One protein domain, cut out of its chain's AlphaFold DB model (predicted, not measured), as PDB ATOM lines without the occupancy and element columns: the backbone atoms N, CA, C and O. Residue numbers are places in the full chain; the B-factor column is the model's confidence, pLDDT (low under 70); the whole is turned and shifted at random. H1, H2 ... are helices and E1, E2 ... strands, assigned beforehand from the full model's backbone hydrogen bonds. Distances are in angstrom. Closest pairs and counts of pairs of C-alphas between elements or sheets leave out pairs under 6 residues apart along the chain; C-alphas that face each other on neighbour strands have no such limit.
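This is residues 157 to 162, 193 to 198 and 218 to 248 of the 248 residues of an uncharacterized protein of Dictyostelium purpureum (UniProt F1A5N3). A small antiparallel sheet of three strands has one helix, H1, packed over one face and running along the strands; its other face is bare. The short link from E3 turns the chain back over the sheet into H1, and residues 244 to 248 follow as a tail. The printed part has 43 residues, with three named strands and one named helix in the order E1, E2, E3, H1; the sheet's order is E1, E2, E3, and the class is mixed, helices and strands. The whole is only just loose, close to compact, with a radius of gyration of the C-alphas of 11.1 A, and its flat outline spans 31 by 26 by 11 A.

Edge strand E1, residues 157 to 159, is the antiparallel neighbour of inner strand E2, residues 193 to 197, at 150 degrees between directions; N 158 and O 195 are within hydrogen-bond range at 2.8 A. E2 is the antiparallel neighbour of edge strand E3, residues 218 to 224, at 153 degrees; N 196 and O 219 are within range at 2.9 A, as are N 221 and O 194 at 2.9 A. H1, residues 231 to 243, is on the sheet at a height over the sheet of 9.3 A. It lies over E2 and only just not over E3: 5 of its C-alphas fall on E2 and 2 on E3. It runs along the strands, at 20 degrees to E2 on the local plane. The closest C-alphas of E2 and H1, those of Ile 196 and Ile 242, are 7.4 A apart. In H1 every O i to N i+4 pair is within hydrogen-bond range.

E1 begins with C-alpha 157 at (-12.565, -32.382, -19.528). E2 is 13.7 A long, E3 19.9 A and H1 18.7 A from first to last C-alpha. H1 ends with C-alpha 243 at (-0.530, -33.272, -19.033).

The C-alphas of Asn 162 and Met 248, the two farthest apart, are 33.1 A apart. Residues 163 to 192 and 199 to 217 are not printed; the C-alpha gaps across these cuts are 8.4 A and 7.4 A. Mean pLDDT of the printed part is 78.1, and residues 162, 198 and 244 to 248 are under 70.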
ATOM      1  N   ILE A 157     -11.899 -33.675 -19.702       82.94
ATOM      2  CA  ILE A 157     -12.565 -32.382 -19.528       82.94
ATOM      3  C   ILE A 157     -14.075 -32.515 -19.716       82.94
ATOM      4  O   ILE A 157     -14.576 -32.939 -20.762       82.94
ATOM      5  N   LYS A 158     -14.822 -32.010 -18.732       85.94
ATOM      6  CA  LYS A 158     -16.231 -31.645 -18.888       85.94
ATOM      7  C   LYS A 158     -16.368 -30.133 -18.915       85.94
ATOM      8  O   LYS A 158     -16.158 -29.438 -17.919       85.94
ATOM      9  N   TRP A 159     -16.735 -29.626 -20.083       84.00
ATOM     10  CA  TRP A 159     -16.970 -28.205 -20.305       84.00
ATOM     11  C   TRP A 159     -18.198 -27.733 -19.528       84.00
ATOM     12  O   TRP A 159     -19.248 -28.376 -19.567       84.00
ATOM     13  N   SER A 160     -18.091 -26.595 -18.839       79.94
ATOM     14  CA  SER A 160     -19.269 -25.974 -18.239       79.94
ATOM     15  C   SER A 160     -20.073 -25.290 -19.338       79.94
ATOM     16  O   SER A 160     -19.577 -24.370 -19.996       79.94
ATOM     17  N   ILE A 161     -21.317 -25.714 -19.527       70.94
ATOM     18  CA  ILE A 161     -22.255 -25.002 -20.387       70.94
ATOM     19  C   ILE A 161     -22.729 -23.789 -19.584       70.94
ATOM     20  O   ILE A 161     -23.489 -23.924 -18.628       70.94
ATOM     21  N   ASN A 162     -22.235 -22.597 -19.923       57.09
ATOM     22  CA  ASN A 162     -22.854 -21.368 -19.442       57.09
ATOM     23  C   ASN A 162     -24.190 -21.216 -20.178       57.09
ATOM     24  O   ASN A 162     -24.232 -20.628 -21.259       57.09
ATOM     25  N   LYS A 193     -14.483 -22.198 -19.646       82.38
ATOM     26  CA  LYS A 193     -14.609 -22.790 -18.313       82.38
ATOM     27  C   LYS A 193     -14.874 -24.285 -18.414       82.38
ATOM     28  O   LYS A 193     -15.644 -24.733 -19.268       82.38
ATOM     29  N   GLY A 194     -14.252 -25.051 -17.532       82.06
ATOM     30  CA  GLY A 194     -14.374 -26.498 -17.521       82.06
ATOM     31  C   GLY A 194     -13.860 -27.104 -16.231       82.06
ATOM     32  O   GLY A 194     -13.362 -26.416 -15.338       82.06
ATOM     33  N   VAL A 195     -14.031 -28.411 -16.140       80.94
ATOM     34  CA  VAL A 195     -13.600 -29.234 -15.020       80.94
ATOM     35  C   VAL A 195     -12.833 -30.418 -15.584       80.94
ATOM     36  O   VAL A 195     -13.341 -31.079 -16.487       80.94
ATOM     37  N   ILE A 196     -11.639 -30.673 -15.055       80.56
ATOM     38  CA  ILE A 196     -10.820 -31.842 -15.394       80.56
ATOM     39  C   ILE A 196     -11.085 -32.934 -14.356       80.56
ATOM     40  O   ILE A 196     -11.072 -32.661 -13.152       80.56
ATOM     41  N   PHE A 197     -11.351 -34.144 -14.835       76.31
ATOM     42  CA  PHE A 197     -11.404 -35.368 -14.049       76.31
ATOM     43  C   PHE A 197     -10.131 -36.168 -14.298       76.31
ATOM     44  O   PHE A 197      -9.761 -36.384 -15.450       76.31
ATOM     45  N   ASN A 198      -9.499 -36.645 -13.232       64.00
ATOM     46  CA  ASN A 198      -8.403 -37.592 -13.360       64.00
ATOM     47  C   ASN A 198      -8.960 -38.962 -13.797       64.00
ATOM     48  O   ASN A 198      -9.753 -39.580 -13.086       64.00
ATOM     49  N   ILE A 218     -11.279 -33.131  -8.756       70.88
ATOM     50  CA  ILE A 218     -12.015 -32.310  -9.707       70.88
ATOM     51  C   ILE A 218     -11.271 -30.976  -9.769       70.88
ATOM     52  O   ILE A 218     -11.371 -30.182  -8.831       70.88
ATOM     53  N   LYS A 219     -10.510 -30.722 -10.841       79.62
ATOM     54  CA  LYS A 219      -9.759 -29.465 -11.020       79.62
ATOM     55  C   LYS A 219     -10.547 -28.513 -11.928       79.62
ATOM     56  O   LYS A 219     -10.570 -28.707 -13.145       79.62
ATOM     57  N   PRO A 220     -11.240 -27.497 -11.381       83.69
ATOM     58  CA  PRO A 220     -11.893 -26.488 -12.205       83.69
ATOM     59  C   PRO A 220     -10.849 -25.562 -12.840       83.69
ATOM     60  O   PRO A 220      -9.862 -25.197 -12.202       83.69
ATOM     61  N   PHE A 221     -11.098 -25.121 -14.070       85.56
ATOM     62  CA  PHE A 221     -10.299 -24.089 -14.729       85.56
ATOM     63  C   PHE A 221     -11.184 -23.045 -15.416       85.56
ATOM     64  O   PHE A 221     -12.330 -23.300 -15.796       85.56
ATOM     65  N   SER A 222     -10.633 -21.841 -15.568       86.94
ATOM     66  CA  SER A 222     -11.247 -20.727 -16.287       86.94
ATOM     67  C   SER A 222     -10.151 -19.951 -17.012       86.94
ATOM     68  O   SER A 222      -9.322 -19.322 -16.363       86.94
ATOM     69  N   LEU A 223     -10.153 -19.991 -18.341       84.56
ATOM     70  CA  LEU A 223      -9.203 -19.281 -19.197       84.56
ATOM     71  C   LEU A 223      -9.890 -18.067 -19.823       84.56
ATOM     72  O   LEU A 223     -10.957 -18.209 -20.419       84.56
ATOM     73  N   ASP A 224      -9.299 -16.882 -19.692       85.31
ATOM     74  CA  ASP A 224      -9.757 -15.678 -20.394       85.31
ATOM     75  C   ASP A 224      -9.173 -15.662 -21.809       85.31
ATOM     76  O   ASP A 224      -7.959 -15.591 -21.988       85.31
ATOM     77  N   LYS A 225     -10.034 -15.709 -22.825       82.56
ATOM     78  CA  LYS A 225      -9.637 -15.707 -24.237       82.56
ATOM     79  C   LYS A 225      -8.845 -14.460 -24.623       82.56
ATOM     80  O   LYS A 225      -8.032 -14.539 -25.532       82.56
ATOM     81  N   ASN A 226      -9.057 -13.329 -23.944       86.12
ATOM     82  CA  ASN A 226      -8.368 -12.077 -24.262       86.12
ATOM     83  C   ASN A 226      -6.896 -12.061 -23.808       86.12
ATOM     84  O   ASN A 226      -6.166 -11.139 -24.159       86.12
ATOM     85  N   GLN A 227      -6.468 -13.046 -23.008       83.44
ATOM     86  CA  GLN A 227      -5.088 -13.162 -22.526       83.44
ATOM     87  C   GLN A 227      -4.157 -13.860 -23.525       83.44
ATOM     88  O   GLN A 227      -2.948 -13.874 -23.312       83.44
ATOM     89  N   PHE A 228      -4.705 -14.423 -24.602       83.44
ATOM     90  CA  PHE A 228      -3.968 -15.196 -25.596       83.44
ATOM     91  C   PHE A 228      -3.948 -14.464 -26.934       83.44
ATOM     92  O   PHE A 228      -4.924 -13.825 -27.328       83.44
ATOM     93  N   SER A 229      -2.832 -14.569 -27.650       83.44
ATOM     94  CA  SER A 229      -2.642 -13.879 -28.930       83.44
ATOM     95  C   SER A 229      -3.362 -14.588 -30.081       83.44
ATOM     96  O   SER A 229      -3.641 -13.969 -31.110       83.44
ATOM     97  N   ASN A 230      -3.649 -15.887 -29.936       87.25
ATOM     98  CA  ASN A 230      -4.364 -16.707 -30.916       87.25
ATOM     99  C   ASN A 230      -5.011 -17.955 -30.272       87.25
ATOM    100  O   ASN A 230      -4.705 -18.321 -29.137       87.25
ATOM    101  N   ASP A 231      -5.871 -18.646 -31.029       85.06
ATOM    102  CA  ASP A 231      -6.565 -19.864 -30.574       85.06
ATOM    103  C   ASP A 231      -5.617 -21.053 -30.311       85.06
ATOM    104  O   ASP A 231      -5.953 -21.956 -29.548       85.06
ATOM    105  N   PHE A 232      -4.425 -21.067 -30.915       89.12
ATOM    106  CA  PHE A 232      -3.450 -22.146 -30.733       89.12
ATOM    107  C   PHE A 232      -2.806 -22.103 -29.341       89.12
ATOM    108  O   PHE A 232      -2.658 -23.141 -28.700       89.12
ATOM    109  N   GLU A 233      -2.500 -20.909 -28.830       87.25
ATOM    110  CA  GLU A 233      -2.025 -20.714 -27.455       87.25
ATOM    111  C   GLU A 233      -3.070 -21.172 -26.428       87.25
ATOM    112  O   GLU A 233      -2.718 -21.793 -25.426       87.25
ATOM    113  N   ILE A 234      -4.358 -20.937 -26.706       85.25
ATOM    114  CA  ILE A 234      -5.471 -21.411 -25.871       85.25
ATOM    115  C   ILE A 234      -5.505 -22.945 -25.840       85.25
ATOM    116  O   ILE A 234      -5.620 -23.532 -24.765       85.25
ATOM    117  N   ILE A 235      -5.401 -23.596 -27.004       86.56
ATOM    118  CA  ILE A 235      -5.417 -25.062 -27.120       86.56
ATOM    119  C   ILE A 235      -4.224 -25.682 -26.389       86.56
ATOM    120  O   ILE A 235      -4.425 -26.607 -25.608       86.56
ATOM    121  N   ASN A 236      -3.010 -25.160 -26.588       86.19
ATOM    122  CA  ASN A 236      -1.826 -25.654 -25.878       86.19
ATOM    123  C   ASN A 236      -1.987 -25.491 -24.371       86.19
ATOM    124  O   ASN A 236      -1.735 -26.431 -23.633       86.19
ATOM    125  N   LYS A 237      -2.511 -24.348 -23.909       86.38
ATOM    126  CA  LYS A 237      -2.760 -24.146 -22.481       86.38
ATOM    127  C   LYS A 237      -3.781 -25.134 -21.918       86.38
ATOM    128  O   LYS A 237      -3.649 -25.533 -20.768       86.38
ATOM    129  N   ILE A 238      -4.793 -25.521 -22.696       85.88
ATOM    130  CA  ILE A 238      -5.753 -26.561 -22.301       85.88
ATOM    131  C   ILE A 238      -5.065 -27.931 -22.215       85.88
ATOM    132  O   ILE A 238      -5.330 -28.649 -21.260       85.88
ATOM    133  N   TRP A 239      -4.182 -28.274 -23.158       85.38
ATOM    134  CA  TRP A 239      -3.414 -29.525 -23.115       85.38
ATOM    135  C   TRP A 239      -2.401 -29.568 -21.969       85.38
ATOM    136  O   TRP A 239      -2.367 -30.565 -21.260       85.38
ATOM    137  N   ASP A 240      -1.683 -28.473 -21.692       85.94
ATOM    138  CA  ASP A 240      -0.793 -28.374 -20.524       85.94
ATOM    139  C   ASP A 240      -1.545 -28.707 -19.224       85.94
ATOM    140  O   ASP A 240      -1.040 -29.398 -18.348       85.94
ATOM    141  N   LEU A 241      -2.788 -28.222 -19.097       82.81
ATOM    142  CA  LEU A 241      -3.616 -28.464 -17.912       82.81
ATOM    143  C   LEU A 241      -4.017 -29.936 -17.742       82.81
ATOM    144  O   LEU A 241      -4.396 -30.307 -16.630       82.81
ATOM    145  N   ILE A 242      -3.977 -30.723 -18.822       79.81
ATOM    146  CA  ILE A 242      -4.246 -32.165 -18.839       79.81
ATOM    147  C   ILE A 242      -2.952 -32.946 -18.541       79.81
ATOM    148  O   ILE A 242      -2.993 -33.882 -17.746       79.81
ATOM    149  N   ASP A 243      -1.815 -32.552 -19.129       70.31
ATOM    150  CA  ASP A 243      -0.530 -33.272 -19.033       70.31
ATOM    151  C   ASP A 243       0.219 -33.054 -17.698       70.31
ATOM    152  O   ASP A 243       1.024 -33.894 -17.295       70.31
ATOM    153  N   ASP A 244      -0.076 -31.970 -16.969       60.34
ATOM    154  CA  ASP A 244       0.568 -31.592 -15.694       60.34
ATOM    155  C   ASP A 244       0.400 -32.616 -14.530       60.34
ATOM    156  O   ASP A 244       0.919 -32.384 -13.438       60.34
ATOM    157  N   GLU A 245      -0.308 -33.742 -14.710       54.06
ATOM    158  CA  GLU A 245      -0.434 -34.823 -13.705       54.06
ATOM    159  C   GLU A 245       0.518 -36.024 -13.936       54.06
ATOM    160  O   GLU A 245       0.457 -37.002 -13.193       54.06
ATOM    161  N   GLY A 246       1.415 -35.966 -14.932       49.66
ATOM    162  CA  GLY A 246       2.345 -37.057 -15.271       49.66
ATOM    163  C   GLY A 246       3.666 -37.139 -14.483       49.66
ATOM    164  O   GLY A 246       4.365 -38.138 -14.628       49.66
ATOM    165  N   ASP A 247       4.012 -36.141 -13.658       45.50
ATOM    166  CA  ASP A 247       5.342 -36.007 -13.017       45.50
ATOM    167  C   ASP A 247       5.290 -35.879 -11.469       45.50
ATOM    168  O   ASP A 247       5.970 -35.038 -10.872       45.50
ATOM    169  N   MET A 248       4.500 -36.722 -10.789       41.00
ATOM    170  CA  MET A 248       4.535 -36.890  -9.318       41.00
ATOM    171  C   MET A 248       4.536 -38.362  -8.904       41.00
ATOM    172  O   MET A 248       3.591 -39.084  -9.289       41.00
TER     173      MET A 248